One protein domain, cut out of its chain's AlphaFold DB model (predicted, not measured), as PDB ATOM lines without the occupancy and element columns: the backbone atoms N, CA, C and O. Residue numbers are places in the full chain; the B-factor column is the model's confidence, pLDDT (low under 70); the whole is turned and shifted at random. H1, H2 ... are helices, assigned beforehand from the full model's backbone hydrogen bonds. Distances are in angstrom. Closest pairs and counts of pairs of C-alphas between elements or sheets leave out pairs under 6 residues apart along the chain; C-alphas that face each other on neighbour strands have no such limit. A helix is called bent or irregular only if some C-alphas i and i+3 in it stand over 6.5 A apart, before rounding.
ATOM      1  N   ARG A 152      22.695  36.635  14.385       82.44
ATOM      2  CA  ARG A 152      22.593  37.031  12.970       82.44
ATOM      3  C   ARG A 152      23.767  37.905  12.527       82.44
ATOM      4  O   ARG A 152      24.243  37.758  11.404       82.44
ATOM      5  N   HIS A 153      24.226  38.803  13.398       81.56
ATOM      6  CA  HIS A 153      25.348  39.680  13.094       81.56
ATOM      7  C   HIS A 153      26.665  38.896  13.034       81.56
ATOM      8  O   HIS A 153      27.388  39.012  12.047       81.56
ATOM      9  N   VAL A 154      26.938  38.048  14.034       82.38
ATOM     10  CA  VAL A 154      28.160  37.228  14.098       82.38
ATOM     11  C   VAL A 154      28.242  36.258  12.917       82.38
ATOM     12  O   VAL A 154      29.280  36.191  12.263       82.38
ATOM     13  N   THR A 155      27.150  35.562  12.581       82.44
ATOM     14  CA  THR A 155      27.094  34.707  11.383       82.44
ATOM     15  C   THR A 155      27.341  35.521  10.114       82.44
ATOM     16  O   THR A 155      28.203  35.167   9.318       82.44
ATOM     17  N   GLY A 156      26.677  36.674   9.969       77.69
ATOM     18  CA  GLY A 156      26.881  37.543   8.812       77.69
ATOM     19  C   GLY A 156      28.316  38.070   8.681       77.69
ATOM     20  O   GLY A 156      28.809  38.201   7.565       77.69
ATOM     21  N   LEU A 157      29.001  38.360   9.791       80.44
ATOM     22  CA  LEU A 157      30.410  38.761   9.787       80.44
ATOM     23  C   LEU A 157      31.310  37.626   9.276       80.44
ATOM     24  O   LEU A 157      32.190  37.867   8.452       80.44
ATOM     25  N   ILE A 158      31.086  36.396   9.742       81.00
ATOM     26  CA  ILE A 158      31.827  35.208   9.289       81.00
ATOM     27  C   ILE A 158      31.638  35.010   7.782       81.00
ATOM     28  O   ILE A 158      32.625  34.846   7.063       81.00
ATOM     29  N   ASP A 159      30.395  35.098   7.305       79.56
ATOM     30  CA  ASP A 159      30.068  34.954   5.886       79.56
ATOM     31  C   ASP A 159      30.735  36.049   5.044       79.56
ATOM     32  O   ASP A 159      31.341  35.753   4.016       79.56
ATOM     33  N   ARG A 160      30.712  37.311   5.501       80.44
ATOM     34  CA  ARG A 160      31.398  38.429   4.827       80.44
ATOM     35  C   ARG A 160      32.913  38.240   4.774       80.44
ATOM     36  O   ARG A 160      33.527  38.549   3.755       80.44
ATOM     37  N   LEU A 161      33.530  37.734   5.845       79.31
ATOM     38  CA  LEU A 161      34.967  37.444   5.863       79.31
ATOM     39  C   LEU A 161      35.327  36.324   4.884       79.31
ATOM     40  O   LEU A 161      36.340  36.429   4.188       79.31
ATOM     41  N   ALA A 162      34.504  35.275   4.819       77.81
ATOM     42  CA  ALA A 162      34.687  34.202   3.855       77.81
ATOM     43  C   ALA A 162      34.520  34.716   2.415       77.81
ATOM     44  O   ALA A 162      35.358  34.440   1.556       77.81
ATOM     45  N   GLU A 163      33.493  35.530   2.170       82.06
ATOM     46  CA  GLU A 163      33.213  36.100   0.853       82.06
ATOM     47  C   GLU A 163      34.305  37.073   0.384       82.06
ATOM     48  O   GLU A 163      34.695  37.018  -0.778       82.06
ATOM     49  N   ASP A 164      34.893  37.904   1.258       80.44
ATOM     50  CA  ASP A 164      36.030  38.766   0.873       80.44
ATOM     51  C   ASP A 164      37.228  37.942   0.380       80.44
ATOM     52  O   ASP A 164      37.889  38.303  -0.600       80.44
ATOM     53  N   VAL A 165      37.520  36.822   1.044       82.94
ATOM     54  CA  VAL A 165      38.592  35.918   0.615       82.94
ATOM     55  C   VAL A 165      38.217  35.224  -0.695       82.94
ATOM     56  O   VAL A 165      39.057  35.178  -1.598       82.94
ATOM     57  N   ARG A 166      36.971  34.750  -0.833       85.88
ATOM     58  CA  ARG A 166      36.451  34.139  -2.067       85.88
ATOM     59  C   ARG A 166      36.568  35.100  -3.243       85.88
ATOM     60  O   ARG A 166      37.261  34.800  -4.211       85.88
ATOM     61  N   THR A 167      35.971  36.281  -3.133       80.88
ATOM     62  CA  THR A 167      35.980  37.314  -4.170       80.88
ATOM     63  C   THR A 167      37.410  37.659  -4.593       80.88
ATOM     64  O   THR A 167      37.706  37.703  -5.788       80.88
ATOM     65  N   ARG A 168      38.347  37.818  -3.645       82.31
ATOM     66  CA  ARG A 168      39.761  38.068  -3.973       82.31
ATOM     67  C   ARG A 168      40.447  36.894  -4.667       82.31
ATOM     68  O   ARG A 168      41.230  37.123  -5.586       82.31
ATOM     69  N   ALA A 169      40.183  35.660  -4.242       87.81
ATOM     70  CA  ALA A 169      40.748  34.473  -4.876       87.81
ATOM     71  C   ALA A 169      40.245  34.318  -6.320       87.81
ATOM     72  O   ALA A 169      41.046  34.120  -7.232       87.81
ATOM     73  N   PHE A 170      38.940  34.482  -6.546       90.81
ATOM     74  CA  PHE A 170      38.335  34.382  -7.876       90.81
ATOM     75  C   PHE A 170      38.745  35.539  -8.795       90.81
ATOM     76  O   PHE A 170      38.993  35.313  -9.978       90.81
ATOM     77  N   ALA A 171      38.911  36.753  -8.265       85.38
ATOM     78  CA  ALA A 171      39.481  37.870  -9.019       85.38
ATOM     79  C   ALA A 171      40.950  37.628  -9.410       85.38
ATOM     80  O   ALA A 171      41.390  38.084 -10.463       85.38
ATOM     81  N   ALA A 172      41.706  36.886  -8.592       90.00
ATOM     82  CA  ALA A 172      43.078  36.495  -8.901       90.00
ATOM     83  C   ALA A 172      43.169  35.401  -9.979       90.00
ATOM     84  O   ALA A 172      44.228  35.239 -10.583       90.00
ATOM     85  N   VAL A 173      42.088  34.659 -10.242       92.69
ATOM     86  CA  VAL A 173      42.013  33.636 -11.300       92.69
ATOM     87  C   VAL A 173      40.773  33.883 -12.177       92.69
ATOM     88  O   VAL A 173      39.801  33.111 -12.147       92.69
ATOM     89  N   PRO A 174      40.781  34.984 -12.951       88.62
ATOM     90  CA  PRO A 174      39.659  35.353 -13.804       88.62
ATOM     91  C   PRO A 174      39.457  34.312 -14.911       88.62
ATOM     92  O   PRO A 174      40.408  33.687 -15.370       88.62
ATOM     93  N   ALA A 175      38.216  34.142 -15.373       84.12
ATOM     94  CA  ALA A 175      37.888  33.126 -16.380       84.12
ATOM     95  C   ALA A 175      38.604  33.343 -17.728       84.12
ATOM     96  O   ALA A 175      38.976  32.376 -18.380       84.12
ATOM     97  N   ASN A 176      38.817  34.605 -18.123       81.69
ATOM     98  CA  ASN A 176      39.279  34.976 -19.468       81.69
ATOM     99  C   ASN A 176      40.570  35.815 -19.467       81.69
ATOM    100  O   ASN A 176      40.851  36.521 -20.433       81.69
ATOM    101  N   ALA A 177      41.336  35.811 -18.375       82.50
ATOM    102  CA  ALA A 177      42.558  36.606 -18.278       82.50
ATOM    103  C   ALA A 177      43.660  35.863 -17.516       82.50
ATOM    104  O   ALA A 177      43.441  34.814 -16.914       82.50
ATOM    105  N   ALA A 178      44.878  36.403 -17.573       82.50
ATOM    106  CA  ALA A 178      46.007  35.825 -16.861       82.50
ATOM    107  C   ALA A 178      45.777  35.881 -15.345       82.50
ATOM    108  O   ALA A 178      45.453  36.936 -14.803       82.50
ATOM    109  N   ALA A 179      46.001  34.755 -14.669       89.00
ATOM    110  CA  ALA A 179      45.958  34.699 -13.217       89.00
ATOM    111  C   ALA A 179      47.052  35.574 -12.579       89.00
ATOM    112  O   ALA A 179      48.162  35.678 -13.113       89.00
ATOM    113  N   ASP A 180      46.754  36.131 -11.404       89.44
ATOM    114  CA  ASP A 180      47.714  36.736 -10.480       89.44
ATOM    115  C   ASP A 180      48.030  35.742  -9.341       89.44
ATOM    116  O   ASP A 180      47.298  35.648  -8.347       89.44
ATOM    117  N   PRO A 181      49.155  35.008  -9.422       89.12
ATOM    118  CA  PRO A 181      49.505  34.000  -8.428       89.12
ATOM    119  C   PRO A 181      49.785  34.603  -7.048       89.12
ATOM    120  O   PRO A 181      49.609  33.929  -6.035       89.12
ATOM    121  N   ARG A 182      50.243  35.862  -6.973       87.12
ATOM    122  CA  ARG A 182      50.583  36.505  -5.693       87.12
ATOM    123  C   ARG A 182      49.326  36.908  -4.932       87.12
ATOM    124  O   ARG A 182      49.278  36.744  -3.707       87.12
ATOM    125  N   ALA A 183      48.324  37.415  -5.646       85.31
ATOM    126  CA  ALA A 183      47.013  37.690  -5.072       85.31
ATOM    127  C   ALA A 183      46.363  36.395  -4.559       85.31
ATOM    128  O   ALA A 183      45.924  36.353  -3.407       85.31
ATOM    129  N   LEU A 184      46.421  35.313  -5.344       92.38
ATOM    130  CA  LEU A 184      45.904  34.001  -4.943       92.38
ATOM    131  C   LEU A 184      46.631  33.426  -3.714       92.38
ATOM    132  O   LEU A 184      45.984  33.003  -2.758       92.38
ATOM    133  N   GLU A 185      47.967  33.482  -3.669       91.00
ATOM    134  CA  GLU A 185      48.752  33.079  -2.487       91.00
ATOM    135  C   GLU A 185      48.373  33.873  -1.230       91.00
ATOM    136  O   GLU A 185      48.433  33.350  -0.115       91.00
ATOM    137  N   THR A 186      48.009  35.146  -1.391       84.19
ATOM    138  CA  THR A 186      47.568  35.987  -0.277       84.19
ATOM    139  C   THR A 186      46.186  35.568   0.210       84.19
ATOM    140  O   THR A 186      46.014  35.406   1.415       84.19
ATOM    141  N   ALA A 187      45.244  35.303  -0.697       83.12
ATOM    142  CA  ALA A 187      43.918  34.800  -0.343       83.12
ATOM    143  C   ALA A 187      43.987  33.436   0.371       83.12
ATOM    144  O   ALA A 187      43.369  33.262   1.418       83.12
ATOM    145  N   VAL A 188      44.813  32.498  -0.112       91.50
ATOM    146  CA  VAL A 188      45.020  31.197   0.556       91.50
ATOM    147  C   VAL A 188      45.639  31.373   1.944       91.50
ATOM    148  O   VAL A 188      45.214  30.728   2.899       91.50
ATOM    149  N   ARG A 189      46.619  32.272   2.102       86.69
ATOM    150  CA  ARG A 189      47.201  32.574   3.421       86.69
ATOM    151  C   ARG A 189      46.156  33.138   4.386       86.69
ATOM    152  O   ARG A 189      46.163  32.774   5.560       86.69
ATOM    153  N   ASP A 190      45.289  34.014   3.894       83.31
ATOM    154  CA  ASP A 190      44.203  34.599   4.674       83.31
ATOM    155  C   ASP A 190      43.187  33.528   5.099       83.31
ATOM    156  O   ASP A 190      42.843  33.465   6.278       83.31
ATOM    157  N   LEU A 191      42.797  32.613   4.200       87.38
ATOM    158  CA  LEU A 191      41.983  31.438   4.539       87.38
ATOM    159  C   LEU A 191      42.640  30.593   5.640       87.38
ATOM    160  O   LEU A 191      41.973  30.208   6.597       87.38
ATOM    161  N   LEU A 192      43.939  30.300   5.538       84.75
ATOM    162  CA  LEU A 192      44.636  29.518   6.566       84.75
ATOM    163  C   LEU A 192      44.607  30.217   7.929       84.75
ATOM    164  O   LEU A 192      44.388  29.565   8.948       84.75
ATOM    165  N   ALA A 193      44.776  31.541   7.955       80.06
ATOM    166  CA  ALA A 193      44.637  32.319   9.180       80.06
ATOM    167  C   ALA A 193      43.206  32.239   9.743       80.06
ATOM    168  O   ALA A 193      43.041  32.022  10.943       80.06
ATOM    169  N   LEU A 194      42.184  32.339   8.886       79.56
ATOM    170  CA  LEU A 194      40.779  32.192   9.277       79.56
ATOM    171  C   LEU A 194      40.475  30.787   9.830       79.56
ATOM    172  O   LEU A 194      39.869  30.658  10.894       79.56
ATOM    173  N   ARG A 195      40.966  29.718   9.195       81.94
ATOM    174  CA  ARG A 195      40.771  28.337   9.679       81.94
ATOM    175  C   ARG A 195      41.461  28.076  11.017       81.94
ATOM    176  O   ARG A 195      40.890  27.399  11.868       81.94
ATOM    177  N   LEU A 196      42.637  28.664  11.251       77.50
ATOM    178  CA  LEU A 196      43.283  28.624  12.570       77.50
ATOM    179  C   LEU A 196      42.420  29.296  13.648       77.50
ATOM    180  O   LEU A 196      42.385  28.823  14.784       77.50
ATOM    181  N   THR A 197      41.701  30.372  13.303       69.25
ATOM    182  CA  THR A 197      40.760  31.017  14.233       69.25
ATOM    183  C   THR A 197      39.472  30.217  14.441       69.25
ATOM    184  O   THR A 197      38.976  30.186  15.564       69.25
ATOM    185  N   ALA A 198      38.976  29.495  13.430       66.25
ATOM    186  CA  ALA A 198      37.779  28.651  13.548       66.25
ATOM    187  C   ALA A 198      37.952  27.451  14.489       66.25
ATOM    188  O   ALA A 198      36.970  26.968  15.042       66.25
ATOM    189  N   GLY A 199      39.186  27.020  14.777       66.69
ATOM    190  CA  GLY A 199      39.440  26.063  15.864       66.69
ATOM    191  C   GLY A 199      38.970  26.551  17.245       66.69
ATOM    192  O   GLY A 199      38.941  25.769  18.189       66.69
ATOM    193  N   ARG A 200      38.621  27.840  17.367       69.69
ATOM    194  CA  ARG A 200      38.135  28.505  18.583       69.69
ATOM    195  C   ARG A 200      36.773  29.184  18.399       69.69
ATOM    196  O   ARG A 200      36.295  29.802  19.339       69.69
ATOM    197  N   LEU A 201      36.205  29.121  17.194       74.06
ATOM    198  CA  LEU A 201      34.912  29.709  16.855       74.06
ATOM    199  C   LEU A 201      34.139  28.674  16.041       74.06
ATOM    200  O   LEU A 201      34.313  28.549  14.826       74.06
ATOM    201  N   THR A 202      33.320  27.898  16.739       80.06
ATOM    202  CA  THR A 202      32.679  26.687  16.218       80.06
ATOM    203  C   THR A 202      31.778  27.018  15.030       80.06
ATOM    204  O   THR A 202      31.793  26.318  14.015       80.06
ATOM    205  N   LEU A 203      31.068  28.147  15.114       81.88
ATOM    206  CA  LEU A 203      30.178  28.655  14.066       81.88
ATOM    207  C   LEU A 203      30.907  29.019  12.757       81.88
ATOM    208  O   LEU A 203      30.282  29.012  11.699       81.88
ATOM    209  N   ALA A 204      32.216  29.296  12.791       82.38
ATOM    210  CA  ALA A 204      33.002  29.639  11.600       82.38
ATOM    211  C   ALA A 204      33.603  28.434  10.877       82.38
ATOM    212  O   ALA A 204      34.096  28.578   9.757       82.38
ATOM    213  N   LYS A 205      33.559  27.242  11.482       87.56
ATOM    214  CA  LYS A 205      34.171  26.047  10.899       87.56
ATOM    215  C   LYS A 205      33.574  25.709   9.532       87.56
ATOM    216  O   LYS A 205      34.314  25.630   8.559       87.56
ATOM    217  N   ALA A 206      32.252  25.563   9.452       89.62
ATOM    218  CA  ALA A 206      31.590  25.169   8.207       89.62
ATOM    219  C   ALA A 206      31.762  26.205   7.072       89.62
ATOM    220  O   ALA A 206      32.167  25.796   5.986       89.62
ATOM    221  N   PRO A 207      31.564  27.526   7.288       86.31
ATOM    222  CA  PRO A 207      31.810  28.526   6.245       86.31
ATOM    223  C   PRO A 207      33.254  28.543   5.727       86.31
ATOM    224  O   PRO A 207      33.479  28.668   4.523       86.31
ATOM    225  N   PHE A 208      34.249  28.401   6.608       89.62
ATOM    226  CA  PHE A 208      35.652  28.412   6.187       89.62
ATOM    227  C   PHE A 208      36.104  27.093   5.558       89.62
ATOM    228  O   PHE A 208      36.995  27.114   4.712       89.62
ATOM    229  N   ASP A 209      35.510  25.961   5.937       91.12
ATOM    230  CA  ASP A 209      35.739  24.689   5.252       91.12
ATOM    231  C   ASP A 209      35.116  24.715   3.844       91.12
ATOM    232  O   ASP A 209      35.805  24.371   2.889       91.12
ATOM    233  N   ALA A 210      33.900  25.255   3.683       93.50
ATOM    234  CA  ALA A 210      33.291  25.457   2.363       93.50
ATOM    235  C   ALA A 210      34.134  26.386   1.470       93.50
ATOM    236  O   ALA A 210      34.388  26.083   0.309       93.50
ATOM    237  N   LEU A 211      34.652  27.487   2.026       92.31
ATOM    238  CA  LEU A 211      35.601  28.351   1.319       92.31
ATOM    239  C   LEU A 211      36.900  27.613   0.948       92.31
ATOM    240  O   LEU A 211      37.489  27.887  -0.096       92.31
ATOM    241  N   ALA A 212      37.383  26.704   1.798       95.12
ATOM    242  CA  ALA A 212      38.562  25.905   1.488       95.12
ATOM    243  C   ALA A 212      38.313  24.960   0.310       95.12
ATOM    244  O   ALA A 212      39.215  24.798  -0.510       95.12
ATOM    245  N   ASP A 213      37.116  24.387   0.212       96.50
ATOM    246  CA  ASP A 213      36.704  23.565  -0.925       96.50
ATOM    247  C   ASP A 213      36.609  24.402  -2.208       96.50
ATOM    248  O   ASP A 213      37.255  24.054  -3.195       96.50
ATOM    249  N   ASP A 214      35.978  25.582  -2.164       96.56
ATOM    250  CA  ASP A 214      35.939  26.508  -3.309       96.56
ATOM    251  C   ASP A 214      37.350  26.864  -3.818       96.56
ATOM    252  O   ASP A 214      37.613  26.913  -5.023       96.56
ATOM    253  N   LEU A 215      38.287  27.136  -2.900       96.44
ATOM    254  CA  LEU A 215      39.669  27.474  -3.246       96.44
ATOM    255  C   LEU A 215      40.454  26.260  -3.750       96.44
ATOM    256  O   LEU A 215      41.333  26.437  -4.596       96.44
ATOM    257  N   ARG A 216      40.160  25.046  -3.265       97.06
ATOM    258  CA  ARG A 216      40.730  23.810  -3.824       97.06
ATOM    259  C   ARG A 216      40.300  23.658  -5.270       97.06
ATOM    260  O   ARG A 216      41.183  23.574  -6.114       97.06
ATOM    261  N   ASP A 217      39.004  23.735  -5.552       96.00
ATOM    262  CA  ASP A 217      38.461  23.596  -6.905       96.00
ATOM    263  C   ASP A 217      38.992  24.680  -7.852       96.00
ATOM    264  O   ASP A 217      39.362  24.407  -8.997       96.00
ATOM    265  N   LEU A 218      39.108  25.922  -7.370       96.50
ATOM    266  CA  LEU A 218      39.699  27.012  -8.143       96.50
ATOM    267  C   LEU A 218      41.173  26.739  -8.484       96.50
ATOM    268  O   LEU A 218      41.604  26.996  -9.613       96.50
ATOM    269  N   VAL A 219      41.951  26.240  -7.517       96.19
ATOM    270  CA  VAL A 219      43.379  25.959  -7.699       96.19
ATOM    271  C   VAL A 219      43.588  24.746  -8.605       96.19
ATOM    272  O   VAL A 219      44.328  24.855  -9.584       96.19
ATOM    273  N   THR A 220      42.949  23.615  -8.304       94.69
ATOM    274  CA  THR A 220      43.147  22.348  -9.021       94.69
ATOM    275  C   THR A 220      42.504  22.368 -10.402       94.69
ATOM    276  O   THR A 220      43.118  21.905 -11.358       94.69
ATOM    277  N   GLY A 221      41.311  22.952 -10.531       91.19
ATOM    278  CA  GLY A 221      40.568  22.986 -11.786       91.19
ATOM    279  C   GLY A 221      41.027  24.091 -12.729       91.19
ATOM    280  O   GLY A 221      41.293  23.835 -13.899       91.19
ATOM    281  N   ARG A 222      41.123  25.337 -12.247       93.06
ATOM    282  CA  ARG A 222      41.350  26.496 -13.128       93.06
ATOM    283  C   ARG A 222      42.798  26.953 -13.145       93.06
ATOM    284  O   ARG A 222      43.401  27.031 -14.210       93.06
ATOM    285  N   PHE A 223      43.366  27.261 -11.981       95.56
ATOM    286  CA  PHE A 223      44.712  27.831 -11.913       95.56
ATOM    287  C   PHE A 223      45.765  26.886 -12.506       95.56
ATOM    288  O   PHE A 223      46.556  27.323 -13.343       95.56
ATOM    289  N   LEU A 224      45.769  25.608 -12.106       94.00
ATOM    290  CA  LEU A 224      46.725  24.628 -12.631       94.00
ATOM    291  C   LEU A 224      46.540  24.391 -14.131       94.00
ATOM    292  O   LEU A 224      47.534  24.414 -14.856       94.00
ATOM    293  N   ALA A 225      45.300  24.229 -14.603       91.31
ATOM    294  CA  ALA A 225      45.013  24.014 -16.019       91.31
ATOM    295  C   ALA A 225      45.498  25.188 -16.884       91.31
ATOM    296  O   ALA A 225      46.275  24.987 -17.817       91.31
ATOM    297  N   THR A 226      45.139  26.426 -16.528       92.00
ATOM    298  CA  THR A 226      45.573  27.622 -17.268       92.00
ATOM    299  C   THR A 226      47.087  27.838 -17.181       92.00
ATOM    300  O   THR A 226      47.711  28.288 -18.143       92.00
ATOM    301  N   ALA A 227      47.712  27.527 -16.040       92.94
ATOM    302  CA  ALA A 227      49.164  27.618 -15.903       92.94
ATOM    303  C   ALA A 227      49.883  26.587 -16.786       92.94
ATOM    304  O   ALA A 227      50.850  26.949 -17.456       92.94
ATOM    305  N   ALA A 228      49.402  25.340 -16.821       92.69
ATOM    306  CA  ALA A 228      49.946  24.280 -17.667       92.69
ATOM    307  C   ALA A 228      49.772  24.606 -19.157       92.69
ATOM    308  O   ALA A 228      50.754  24.591 -19.894       92.69
ATOM    309  N   GLU A 229      48.573  25.009 -19.586       91.50
ATOM    310  CA  GLU A 229      48.299  25.433 -20.969       91.50
ATOM    311  C   GLU A 229      49.245  26.557 -21.411       91.50
ATOM    312  O   GLU A 229      49.800  26.543 -22.512       91.50
ATOM    313  N   ARG A 230      49.499  27.522 -20.521       91.31
ATOM    314  CA  ARG A 230      50.422  28.621 -20.798       91.31
ATOM    315  C   ARG A 230      51.871  28.160 -20.936       91.31
ATOM    316  O   ARG A 230      52.594  28.752 -21.730       91.31
ATOM    317  N   VAL A 231      52.307  27.147 -20.185       93.00
ATOM    318  CA  VAL A 231      53.633  26.537 -20.381       93.00
ATOM    319  C   VAL A 231      53.689  25.866 -21.748       93.00
ATOM    320  O   VAL A 231      54.576  26.181 -22.536       93.00
ATOM    321  N   VAL A 232      52.711  25.007 -22.040       91.12
ATOM    322  CA  VAL A 232      52.600  24.246 -23.290       91.12
ATOM    323  C   VAL A 232      52.643  25.158 -24.519       91.12
ATOM    324  O   VAL A 232      53.334  24.857 -25.489       91.12
ATOM    325  N   ARG A 233      51.971  26.314 -24.463       90.75
ATOM    326  CA  ARG A 233      51.975  27.326 -25.531       90.75
ATOM    327  C   ARG A 233      53.370  27.845 -25.897       90.75
ATOM    328  O   ARG A 233      53.562  28.283 -27.024       90.75
ATOM    329  N   PHE A 234      54.310  27.852 -24.954       90.81
ATOM    330  CA  PHE A 234      55.670  28.357 -25.170       90.81
ATOM    331  C   PHE A 234      56.697  27.246 -25.414       90.81
ATOM    332  O   PHE A 234      57.878  27.545 -25.587       90.81
ATOM    333  N   VAL A 235      56.270  25.979 -25.408       89.31
ATOM    334  CA  VAL A 235      57.109  24.857 -25.838       89.31
ATOM    335  C   VAL A 235      57.135  24.846 -27.367       89.31
ATOM    336  O   VAL A 235      56.062  24.786 -27.968       89.31
ATOM    337  N   PRO A 236      58.320  24.890 -28.001       85.25
ATOM    338  CA  PRO A 236      58.422  24.916 -29.454       85.25
ATOM    339  C   PRO A 236      57.860  23.630 -30.063       85.25
ATOM    340  O   PRO A 236      58.190  22.526 -29.624       85.25
ATOM    341  N   THR A 237      57.024  23.783 -31.087       85.25
ATOM    342  CA  THR A 237      56.370  22.671 -31.793       85.25
ATOM    343  C   THR A 237      56.689  22.617 -33.275       85.25
ATOM    344  O   THR A 237      56.657  21.536 -33.866       85.25
ATOM    345  N   ASP A 238      57.017  23.755 -33.884       81.69
ATOM    346  CA  ASP A 238      57.231  23.844 -35.321       81.69
ATOM    347  C   ASP A 238      58.381  24.792 -35.707       81.69
ATOM    348  O   ASP A 238      59.117  25.327 -34.877       81.69
ATOM    349  N   ARG A 239      58.556  24.983 -37.020       74.81
ATOM    350  CA  ARG A 239      59.593  25.858 -37.589       74.81
ATOM    351  C   ARG A 239      59.369  27.343 -37.287       74.81
ATOM    352  O   ARG A 239      60.331  28.106 -37.293       74.81
ATOM    353  N   THR A 240      58.127  27.762 -37.076       79.19
ATOM    354  CA  THR A 240      57.768  29.152 -36.773       79.19
ATOM    355  C   THR A 240      58.281  29.527 -35.389       79.19
ATOM    356  O   THR A 240      58.906  30.577 -35.232       79.19
ATOM    357  N   ASP A 241      58.120  28.627 -34.420       77.75
ATOM    358  CA  ASP A 241      58.592  28.812 -33.044       77.75
ATOM    359  C   ASP A 241      60.124  28.938 -32.970       77.75
ATOM    360  O   ASP A 241      60.657  29.745 -32.207       77.75
ATOM    361  N   LEU A 242      60.854  28.201 -33.817       75.88
ATOM    362  CA  LEU A 242      62.322  28.267 -33.885       75.88
ATOM    363  C   LEU A 242      62.853  29.636 -34.325       75.88
ATOM    364  O   LEU A 242      63.967  30.013 -33.962       75.88
ATOM    365  N   ARG A 243      62.069  30.388 -35.102       74.00
ATOM    366  CA  ARG A 243      62.434  31.740 -35.553       74.00
ATOM    367  C   ARG A 243      62.202  32.790 -34.467       74.00
ATOM    368  O   ARG A 243      62.795  33.867 -34.526       74.00
ATOM    369  N   HIS A 244      61.377  32.474 -33.472       75.12
ATOM    370  CA  HIS A 244      61.002  33.363 -32.377       75.12
ATOM    371  C   HIS A 244      61.034  32.624 -31.029       75.12
ATOM    372  O   HIS A 244      59.991  32.439 -30.404       75.12
ATOM    373  N   PRO A 245      62.221  32.210 -30.545       71.75
ATOM    374  CA  PRO A 245      62.329  31.423 -29.322       71.75
ATOM    375  C   PRO A 245      61.792  32.194 -28.108       71.75
ATOM    376  O   PRO A 245      62.329  33.225 -27.699       71.75
ATOM    377  N   GLU A 246      60.738  31.665 -27.482       83.62
ATOM    378  CA  GLU A 246      60.048  32.309 -26.357       83.62
ATOM    379  C   GLU A 246      60.589  31.881 -24.974       83.62
ATOM    380  O   GLU A 246      59.885  31.941 -23.964       83.62
ATOM    381  N   GLY A 247      61.865  31.487 -24.877       83.44
ATOM    382  CA  GLY A 247      62.446  30.868 -23.673       83.44
ATOM    383  C   GLY A 247      62.325  31.689 -22.375       83.44
ATOM    384  O   GLY A 247      62.224  31.132 -21.279       83.44
ATOM    385  N   ALA A 248      62.288  33.025 -22.455       86.50
ATOM    386  CA  ALA A 248      62.011  33.878 -21.292       86.50
ATOM    387  C   ALA A 248      60.550  33.762 -20.812       86.50
ATOM    388  O   ALA A 248      60.293  33.723 -19.606       86.50
ATOM    389  N   ARG A 249      59.594  33.668 -21.744       90.06
ATOM    390  CA  ARG A 249      58.166  33.489 -21.444       90.06
ATOM    391  C   ARG A 249      57.873  32.078 -20.951       90.06
ATOM    392  O   ARG A 249      57.111  31.946 -19.996       90.06
ATOM    393  N   LEU A 250      58.544  31.064 -21.502       91.69
ATOM    394  CA  LEU A 250      58.495  29.692 -20.993       91.69
ATOM    395  C   LEU A 250      58.934  29.628 -19.524       91.69
ATOM    396  O   LEU A 250      58.190  29.141 -18.677       91.69
ATOM    397  N   ARG A 251      60.102  30.194 -19.186       90.19
ATOM    398  CA  ARG A 251      60.586  30.251 -17.793       90.19
ATOM    399  C   ARG A 251      59.621  30.996 -16.871       90.19
ATOM    400  O   ARG A 251      59.385  30.554 -15.748       90.19
ATOM    401  N   ALA A 252      59.035  32.099 -17.336       89.81
ATOM    402  CA  ALA A 252      58.023  32.822 -16.571       89.81
ATOM    403  C   ALA A 252      56.752  31.979 -16.345       89.81
ATOM    404  O   ALA A 252      56.226  31.963 -15.234       89.81
ATOM    405  N   ALA A 253      56.281  31.249 -17.362       92.12
ATOM    406  CA  ALA A 253      55.132  30.351 -17.250       92.12
ATOM    407  C   ALA A 253      55.411  29.186 -16.286       92.12
ATOM    408  O   ALA A 253      54.597  28.917 -15.404       92.12
ATOM    409  N   LEU A 254      56.594  28.572 -16.369       92.94
ATOM    410  CA  LEU A 254      57.033  27.521 -15.448       92.94
ATOM    411  C   LEU A 254      57.142  28.027 -14.006       92.94
ATOM    412  O   LEU A 254      56.746  27.329 -13.078       92.94
ATOM    413  N   ALA A 255      57.609  29.261 -13.797       90.50
ATOM    414  CA  ALA A 255      57.637  29.869 -12.469       90.50
ATOM    415  C   ALA A 255      56.225  30.077 -11.891       90.50
ATOM    416  O   ALA A 255      56.024  29.917 -10.686       90.50
ATOM    417  N   VAL A 256      55.238  30.419 -12.729       91.50
ATOM    418  CA  VAL A 256      53.825  30.501 -12.323       91.50
ATOM    419  C   VAL A 256      53.278  29.114 -11.984       91.50
ATOM    420  O   VAL A 256      52.726  28.940 -10.900       91.50
ATOM    421  N   PHE A 257      53.494  28.123 -12.852       93.44
ATOM    422  CA  PHE A 257      53.090  26.737 -12.610       93.44
ATOM    423  C   PHE A 257      53.713  26.176 -11.318       93.44
ATOM    424  O   PHE A 257      53.021  25.589 -10.487       93.44
ATOM    425  N   GLY A 258      54.999  26.443 -11.079       90.44
ATOM    426  CA  GLY A 258      55.721  26.025  -9.876       90.44
ATOM    427  C   GLY A 258      55.162  26.615  -8.576       90.44
ATOM    428  O   GLY A 258      55.213  25.959  -7.535       90.44
ATOM    429  N   ARG A 259      54.548  27.811  -8.609       90.62
ATOM    430  CA  ARG A 259      53.817  28.359  -7.445       90.62
ATOM    431  C   ARG A 259      52.589  27.524  -7.083       90.62
ATOM    432  O   ARG A 259      52.222  27.480  -5.907       90.62
ATOM    433  N   GLY A 260      52.015  26.811  -8.053       91.62
ATOM    434  CA  GLY A 260      50.933  25.848  -7.852       91.62
ATOM    435  C   GLY A 260      51.265  24.797  -6.800       91.62
ATOM    436  O   GLY A 260      50.414  24.502  -5.966       91.62
ATOM    437  N   ARG A 261      52.521  24.336  -6.726       92.19
ATOM    438  CA  ARG A 261      52.973  23.377  -5.705       92.19
ATOM    439  C   ARG A 261      52.716  23.874  -4.284       92.19
ATOM    440  O   ARG A 261      52.189  23.148  -3.446       92.19
ATOM    441  N   LYS A 262      53.072  25.132  -4.009       91.00
ATOM    442  CA  LYS A 262      52.894  25.749  -2.686       91.00
ATOM    443  C   LYS A 262      51.415  25.955  -2.360       91.00
ATOM    444  O   LYS A 262      51.017  25.718  -1.224       91.00
ATOM    445  N   LEU A 263      50.619  26.389  -3.338       94.44
ATOM    446  CA  LEU A 263      49.171  26.569  -3.183       94.44
ATOM    447  C   LEU A 263      48.473  25.234  -2.893       94.44
ATOM    448  O   LEU A 263      47.730  25.130  -1.920       94.44
ATOM    449  N   CYS A 264      48.777  24.198  -3.675       94.38
ATOM    450  CA  CYS A 264      48.216  22.862  -3.493       94.38
ATOM    451  C   CYS A 264      48.655  22.242  -2.163       94.38
ATOM    452  O   CYS A 264      47.827  21.688  -1.446       94.38
ATOM    453  N   GLY A 265      49.928  22.398  -1.781       94.00
ATOM    454  CA  GLY A 265      50.429  21.965  -0.475       94.00
ATOM    455  C   GLY A 265      49.725  22.668   0.691       94.00
ATOM    456  O   GLY A 265      49.317  22.016   1.646       94.00
ATOM    457  N   ALA A 266      49.503  23.983   0.590       93.06
ATOM    458  CA  ALA A 266      48.777  24.761   1.596       93.06
ATOM    459  C   ALA A 266      47.311  24.317   1.767       93.06
ATOM    460  O   ALA A 266      46.770  24.402   2.866       93.06
ATOM    461  N   LEU A 267      46.676  23.836   0.696       94.75
ATOM    462  CA  LEU A 267      45.281  23.384   0.693       94.75
ATOM    463  C   LEU A 267      45.115  21.867   0.920       94.75
ATOM    464  O   LEU A 267      43.982  21.386   1.034       94.75
ATOM    465  N   GLY A 268      46.222  21.122   1.025       94.56
ATOM    466  CA  GLY A 268      46.226  19.668   1.218       94.56
ATOM    467  C   GLY A 268      45.881  18.861  -0.038       94.56
ATOM    468  O   GLY A 268      45.405  17.740   0.078       94.56
ATOM    469  N   VAL A 269      46.100  19.423  -1.229       95.81
ATOM    470  CA  VAL A 269      45.745  18.839  -2.539       95.81
ATOM    471  C   VAL A 269      46.968  18.708  -3.454       95.81
ATOM    472  O   VAL A 269      46.883  18.886  -4.664       95.81
ATOM    473  N   GLN A 270      48.143  18.426  -2.879       94.19
ATOM    474  CA  GLN A 270      49.415  18.391  -3.618       94.19
ATOM    475  C   GLN A 270      49.414  17.397  -4.793       94.19
ATOM    476  O   GLN A 270      49.999  17.708  -5.826       94.19
ATOM    477  N   VAL A 271      48.699  16.274  -4.669       93.88
ATOM    478  CA  VAL A 271      48.599  15.240  -5.713       93.88
ATOM    479  C   VAL A 271      48.187  15.801  -7.081       93.88
ATOM    480  O   VAL A 271      48.752  15.407  -8.091       93.88
ATOM    481  N   PHE A 272      47.306  16.806  -7.121       93.38
ATOM    482  CA  PHE A 272      46.859  17.423  -8.375       93.38
ATOM    483  C   PHE A 272      47.965  18.227  -9.071       93.38
ATOM    484  O   PHE A 272      47.997  18.306 -10.297       93.38
ATOM    485  N   HIS A 273      48.883  18.837  -8.310       94.06
ATOM    486  CA  HIS A 273      50.052  19.504  -8.895       94.06
ATOM    487  C   HIS A 273      51.025  18.483  -9.481       94.06
ATOM    488  O   HIS A 273      51.521  18.693 -10.586       94.06
ATOM    489  N   ASP A 274      51.248  17.378  -8.768       91.94
ATOM    490  CA  ASP A 274      52.143  16.309  -9.206       91.94
ATOM    491  C   ASP A 274      51.604  15.630 -10.484       91.94
ATOM    492  O   ASP A 274      52.349  15.458 -11.448       91.94
ATOM    493  N   GLU A 275      50.300  15.341 -10.555       92.69
ATOM    494  CA  GLU A 275      49.632  14.815 -11.758       92.69
ATOM    495  C   GLU A 275      49.706  15.789 -12.941       92.69
ATOM    496  O   GLU A 275      50.075  15.396 -14.052       92.69
ATOM    497  N   ALA A 276      49.418  17.075 -12.708       93.19
ATOM    498  CA  ALA A 276      49.525  18.100 -13.743       93.19
ATOM    499  C   ALA A 276      50.968  18.254 -14.247       93.19
ATOM    500  O   ALA A 276      51.185  18.468 -15.438       93.19
ATOM    501  N   LEU A 277      51.960  18.123 -13.358       92.38
ATOM    502  CA  LEU A 277      53.370  18.147 -13.730       92.38
ATOM    503  C   LEU A 277      53.712  16.938 -14.603       92.38
ATOM    504  O   LEU A 277      54.308  17.123 -15.655       92.38
ATOM    505  N   VAL A 278      53.299  15.723 -14.230       91.06
ATOM    506  CA  VAL A 278      53.524  14.517 -15.048       91.06
ATOM    507  C   VAL A 278      52.924  14.671 -16.450       91.06
ATOM    508  O   VAL A 278      53.615  14.418 -17.436       91.06
ATOM    509  N   ALA A 279      51.679  15.144 -16.556       91.38
ATOM    510  CA  ALA A 279      51.030  15.377 -17.848       91.38
ATOM    511  C   ALA A 279      51.771  16.429 -18.692       91.38
ATOM    512  O   ALA A 279      52.006  16.227 -19.882       91.38
ATOM    513  N   LEU A 280      52.194  17.530 -18.064       92.38
ATOM    514  CA  LEU A 280      52.951  18.595 -18.716       92.38
ATOM    515  C   LEU A 280      54.314  18.105 -19.234       92.38
ATOM    516  O   LEU A 280      54.734  18.478 -20.330       92.38
ATOM    517  N   LEU A 281      55.002  17.269 -18.455       90.56
ATOM    518  CA  LEU A 281      56.280  16.668 -18.834       90.56
ATOM    519  C   LEU A 281      56.118  15.720 -20.025       90.56
ATOM    520  O   LEU A 281      56.916  15.789 -20.957       90.56
ATOM    521  N   ALA A 282      55.067  14.897 -20.027       89.44
ATOM    522  CA  ALA A 282      54.760  13.992 -21.131       89.44
ATOM    523  C   ALA A 282      54.448  14.749 -22.436       89.44
ATOM    524  O   ALA A 282      55.016  14.420 -23.478       89.44
ATOM    525  N   ASP A 283      53.614  15.797 -22.385       90.56
ATOM    526  CA  ASP A 283      53.311  16.628 -23.563       90.56
ATOM    527  C   ASP A 283      54.563  17.355 -24.080       90.56
ATOM    528  O   ASP A 283      54.843  17.374 -25.279       90.56
ATOM    529  N   THR A 284      55.385  17.883 -23.170       89.56
ATOM    530  CA  THR A 284      56.649  18.541 -23.533       89.56
ATOM    531  C   THR A 284      57.619  17.564 -24.194       89.56
ATOM    532  O   THR A 284      58.197  17.889 -25.229       89.56
ATOM    533  N   ALA A 285      57.784  16.362 -23.636       88.06
ATOM    534  CA  ALA A 285      58.634  15.327 -24.221       88.06
ATOM    535  C   ALA A 285      58.157  14.950 -25.632       88.06
ATOM    536  O   ALA A 285      58.965  14.899 -26.557       88.06
ATOM    537  N   HIS A 286      56.846  14.780 -25.823       88.75
ATOM    538  CA  HIS A 286      56.262  14.501 -27.133       88.75
ATOM    539  C   HIS A 286      56.540  15.620 -28.154       88.75
ATOM    540  O   HIS A 286      56.986  15.342 -29.269       88.75
ATOM    541  N   ARG A 287      56.350  16.889 -27.774       89.00
ATOM    542  CA  ARG A 287      56.630  18.052 -28.639       89.00
ATOM    543  C   ARG A 287      58.105  18.154 -29.019       89.00
ATOM    544  O   ARG A 287      58.419  18.393 -30.183       89.00
ATOM    545  N   LEU A 288      59.008  17.929 -28.066       86.94
ATOM    546  CA  LEU A 288      60.446  17.931 -28.330       86.94
ATOM    547  C   LEU A 288      60.865  16.766 -29.241       86.94
ATOM    548  O   LEU A 288      61.683  16.974 -30.135       86.94
ATOM    549  N   ALA A 289      60.265  15.580 -29.088       86.94
ATOM    550  CA  ALA A 289      60.489  14.449 -29.991       86.94
ATOM    551  C   ALA A 289      60.050  14.766 -31.430       86.94
ATOM    552  O   ALA A 289      60.761  14.471 -32.390       86.94
ATOM    553  N   LEU A 290      58.884  15.403 -31.593       86.06
ATOM    554  CA  LEU A 290      58.403  15.851 -32.901       86.06
ATOM    555  C   LEU A 290      59.337  16.898 -33.514       86.06
ATOM    556  O   LEU A 290      59.679  16.802 -34.695       86.06
ATOM    557  N   LEU A 291      59.798  17.861 -32.713       84.88
ATOM    558  CA  LEU A 291      60.752  18.876 -33.148       84.88
ATOM    559  C   LEU A 291      62.069  18.246 -33.625       84.88
ATOM    560  O   LEU A 291      62.608  18.664 -34.652       84.88
ATOM    561  N   ASP A 292      62.557  17.208 -32.941       84.12
ATOM    562  CA  ASP A 292      63.741  16.459 -33.368       84.12
ATOM    563  C   ASP A 292      63.538  15.827 -34.743       84.12
ATOM    564  O   ASP A 292      64.379  16.010 -35.629       84.12
ATOM    565  N   VAL A 293      62.425  15.120 -34.952       86.50
ATOM    566  CA  VAL A 293      62.098  14.490 -36.241       86.50
ATOM    567  C   VAL A 293      62.043  15.543 -37.349       86.50
ATOM    568  O   VAL A 293      62.685  15.380 -38.389       86.50
ATOM    569  N   LEU A 294      61.359  16.665 -37.108       82.81
ATOM    570  CA  LEU A 294      61.264  17.774 -38.061       82.81
ATOM    571  C   LEU A 294      62.624  18.422 -38.347       82.81
ATOM    572  O   LEU A 294      62.869  18.868 -39.474       82.81
ATOM    573  N   SER A 295      63.523  18.449 -37.359       83.06
ATOM    574  CA  SER A 295      64.836  19.077 -37.498       83.06
ATOM    575  C   SER A 295      65.766  18.347 -38.469       83.06
ATOM    576  O   SER A 295      66.605  18.978 -39.106       83.06
ATOM    577  N   HIS A 296      65.597  17.040 -38.679       82.94
ATOM    578  CA  HIS A 296      66.456  16.274 -39.590       82.94
ATOM    579  C   HIS A 296      66.340  16.736 -41.053       82.94
ATOM    580  O   HIS A 296      67.309  16.634 -41.803       82.94
ATOM    581  N   GLY A 297      65.186  17.289 -41.441       81.19
ATOM    582  CA  GLY A 297      64.929  17.841 -42.774       81.19
ATOM    583  C   GLY A 297      65.202  19.344 -42.915       81.19
ATOM    584  O   GLY A 297      64.736  19.949 -43.883       81.19
ATOM    585  N   LEU A 298      65.872  19.976 -41.943       83.94
ATOM    586  CA  LEU A 298      66.150  21.417 -41.935       83.94
ATOM    587  C   LEU A 298      67.533  21.776 -42.527       83.94
ATOM    588  O   LEU A 298      68.490  20.998 -42.409       83.94
ATOM    589  N   PRO A 299      67.681  22.994 -43.086       87.19
ATOM    590  CA  PRO A 299      68.977  23.635 -43.331       87.19
ATOM    591  C   PRO A 299      69.889  23.655 -42.086       87.19
ATOM    592  O   PRO A 299      69.432  23.496 -40.957       87.19
ATOM    593  N   ALA A 300      71.208  23.785 -42.267       85.19
ATOM    594  CA  ALA A 300      72.185  23.643 -41.173       85.19
ATOM    595  C   ALA A 300      72.022  24.678 -40.040       85.19
ATOM    596  O   ALA A 300      72.160  24.333 -38.868       85.19
ATOM    597  N   ASP A 301      71.687  25.911 -40.394       81.25
ATOM    598  CA  ASP A 301      71.372  27.026 -39.501       81.25
ATOM    599  C   ASP A 301      70.072  26.789 -38.714       81.25
ATOM    600  O   ASP A 301      70.068  26.894 -37.486       81.25
ATOM    601  N   GLU A 302      68.995  26.360 -39.379       82.62
ATOM    602  CA  GLU A 302      67.728  26.025 -38.708       82.62
ATOM    603  C   GLU A 302      67.858  24.757 -37.827       82.62
ATOM    604  O   GLU A 302      67.238  24.672 -36.766       82.62
ATOM    605  N   ARG A 303      68.731  23.799 -38.186       85.12
ATOM    606  CA  ARG A 303      69.085  22.644 -37.331       85.12
ATOM    607  C   ARG A 303      69.788  23.054 -36.045       85.12
ATOM    608  O   ARG A 303      69.512  22.487 -34.989       85.12
ATOM    609  N   GLN A 304      70.713  24.007 -36.128       84.81
ATOM    610  CA  GLN A 304      71.409  24.517 -34.951       84.81
ATOM    611  C   GLN A 304      70.444  25.274 -34.029       84.81
ATOM    612  O   GLN A 304      70.481  25.065 -32.817       84.81
ATOM    613  N   ALA A 305      69.531  26.069 -34.597       82.25
ATOM    614  CA  ALA A 305      68.471  26.736 -33.841       82.25
ATOM    615  C   ALA A 305      67.522  25.737 -33.151       82.25
ATOM    616  O   ALA A 305      67.195  25.921 -31.980       82.25
ATOM    617  N   ALA A 306      67.139  24.646 -33.828       83.75
ATOM    618  CA  ALA A 306      66.305  23.589 -33.250       83.75
ATOM    619  C   ALA A 306      66.952  22.918 -32.028       83.75
ATOM    620  O   ALA A 306      66.297  22.730 -31.003       83.75
ATOM    621  N   ARG A 307      68.252  22.608 -32.112       84.75
ATOM    622  CA  ARG A 307      69.009  22.031 -30.990       84.75
ATOM    623  C   ARG A 307      69.094  22.991 -29.807       84.75
ATOM    624  O   ARG A 307      68.790  22.586 -28.692       84.75
ATOM    625  N   ALA A 308      69.426  24.256 -30.060       86.00
ATOM    626  CA  ALA A 308      69.489  25.274 -29.013       86.00
ATOM    627  C   ALA A 308      68.127  25.471 -28.324       86.00
ATOM    628  O   ALA A 308      68.049  25.474 -27.100       86.00
ATOM    629  N   ALA A 309      67.034  25.548 -29.094       84.88
ATOM    630  CA  ALA A 309      65.684  25.681 -28.544       84.88
ATOM    631  C   ALA A 309      65.274  24.468 -27.692       84.88
ATOM    632  O   ALA A 309      64.639  24.631 -26.645       84.88
ATOM    633  N   ARG A 310      65.656  23.252 -28.104       86.94
ATOM    634  CA  ARG A 310      65.450  22.031 -27.315       86.94
ATOM    635  C   ARG A 310      66.235  22.067 -26.007       86.94
ATOM    636  O   ARG A 310      65.656  21.800 -24.957       86.94
ATOM    637  N   GLU A 311      67.526  22.380 -26.064       87.69
ATOM    638  CA  GLU A 311      68.392  22.463 -24.883       87.69
ATOM    639  C   GLU A 311      67.882  23.517 -23.894       87.69
ATOM    640  O   GLU A 311      67.742  23.219 -22.707       87.69
ATOM    641  N   ASP A 312      67.494  24.697 -24.380       87.56
ATOM    642  CA  ASP A 312      66.912  25.767 -23.564       87.56
ATOM    643  C   ASP A 312      65.576  25.356 -22.930       87.56
ATOM    644  O   ASP A 312      65.319  25.655 -21.759       87.56
ATOM    645  N   THR A 313      64.722  24.654 -23.681       88.50
ATOM    646  CA  THR A 313      63.438  24.145 -23.177       88.50
ATOM    647  C   THR A 313      63.674  23.122 -22.072       88.50
ATOM    648  O   THR A 313      63.133  23.273 -20.976       88.50
ATOM    649  N   LEU A 314      64.532  22.125 -22.308       86.94
ATOM    650  CA  LEU A 314      64.900  21.132 -21.298       86.94
ATOM    651  C   LEU A 314      65.499  21.805 -20.059       86.94
ATOM    652  O   LEU A 314      65.054  21.536 -18.946       86.94
ATOM    653  N   ALA A 315      66.435  22.741 -20.233       87.00
ATOM    654  CA  ALA A 315      67.047  23.478 -19.130       87.00
ATOM    655  C   ALA A 315      66.017  24.259 -18.298       87.00
ATOM    656  O   ALA A 315      66.102  24.272 -17.069       87.00
ATOM    657  N   ALA A 316      65.021  24.881 -18.937       88.31
ATOM    658  CA  ALA A 316      63.945  25.574 -18.234       88.31
ATOM    659  C   ALA A 316      63.098  24.605 -17.394       88.31
ATOM    660  O   ALA A 316      62.744  24.904 -16.253       88.31
ATOM    661  N   PHE A 317      62.803  23.434 -17.942       87.88
ATOM    662  CA  PHE A 317      61.999  22.406 -17.300       87.88
ATOM    663  C   PHE A 317      62.723  21.667 -16.160       87.88
ATOM    664  O   PHE A 317      62.092  21.291 -15.169       87.88
ATOM    665  N   LEU A 318      64.052  21.553 -16.231       84.38
ATOM    666  CA  LEU A 318      64.885  21.034 -15.139       84.38
ATOM    667  C   LEU A 318      64.800  21.877 -13.853       84.38
ATOM    668  O   LEU A 318      65.169  21.408 -12.777       84.38
ATOM    669  N   LEU A 319      64.285  23.110 -13.933       80.50
ATOM    670  CA  LEU A 319      64.027  23.954 -12.761       80.50
ATOM    671  C   LEU A 319      62.798  23.507 -11.954       80.50
ATOM    672  O   LEU A 319      62.661  23.898 -10.796       80.50
ATOM    673  N   VAL A 320      61.890  22.733 -12.557       80.50
ATOM    674  CA  VAL A 320      60.631  22.300 -11.924       80.50
ATOM    675  C   VAL A 320      60.507  20.782 -11.781       80.50
ATOM    676  O   VAL A 320      59.697  20.329 -10.973       80.50
ATOM    677  N   ALA A 321      61.314  20.006 -12.507       76.25
ATOM    678  CA  ALA A 321      61.333  18.546 -12.458       76.25
ATOM    679  C   ALA A 321      62.761  17.988 -12.618       76.25
ATOM    680  O   ALA A 321      63.588  18.604 -13.288       76.25
ATOM    681  N   PRO A 322      63.082  16.822 -12.029       68.50
ATOM    682  CA  PRO A 322      64.384  16.184 -12.212       68.50
ATOM    683  C   PRO A 322      64.580  15.669 -13.649       68.50
ATOM    684  O   PRO A 322      63.625  15.273 -14.314       68.50
ATOM    685  N   ALA A 323      65.837  15.591 -14.103       62.97
ATOM    686  CA  ALA A 323      66.196  15.162 -15.463       62.97
ATOM    687  C   ALA A 323      65.703  13.759 -15.841       62.97
ATOM    688  O   ALA A 323      65.387  13.507 -17.000       62.97
TER     689      ALA A 323
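What this domain is: This is residues 152 to 323 of the 339 residues of an uncharacterized protein of Skermanella stibiiresistens SB22 (UniProt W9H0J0). A long rod of six helices running up and down, each against the one before it, is made of two groups of three, H1 to H3 towards one end and H5 to H7 towards the other, joined where H3 and H5 pack in the middle. Short H4 packs on H7. The printed part has 172 residues with seven named helices, H1 to H7 in chain order, and no named strand: all helix, a bundle. It is loose, with a radius of gyration of the C-alphas of 20.4 A, and spans 74 by 27 by 18 A.

Where its parts are: Find C-alpha 202 at (32.679, 26.687, 16.218); from there H3, residues 202 to 232, runs 44.3 A. It is only just irregular: C-alphas 203 and 206 are 7.0 A apart. Before it look for H1, residues 152 to 172, from (22.593, 37.031, 12.970), and H2, residues 181 to 198. After it come H4, residues 239 to 243, H5, 247 to 267, H6, 270 to 295, 37.2 A long, and H7, 300 to 317, ending at (61.999, 22.406, -17.300).

How they stand to each other: H3 and H5, the hubs, touch at Val 231 and Ala 253, their closest C-alphas, 5.2 A apart. H1 and H2 form a hairpin, closest at C-alphas 169 and 184, 5.2 A. H5 and H6 form another, closest at C-alphas 264 and 270, 4.6 A. H7 touches H6, closest at C-alphas 303 and 295, 5.6 A, and H4, closest at C-alphas 306 and 242, 6.2 A. H1 and H7 are apart. Every O i to N i+4 pair is within hydrogen-bond range in H1, H2, H6 and H7, against 22 of 27 in H3, 14 of 17 in H5 and 0 of 1 in H4, where 1 of 2 O i to N i+3 pairs is.

The domain as a whole: The farthest C-alphas, 152 and 300, are 74.6 A apart. The printed part has no cut and no long link. Residues 197 to 200 and 322 to 323 are under pLDDT 70.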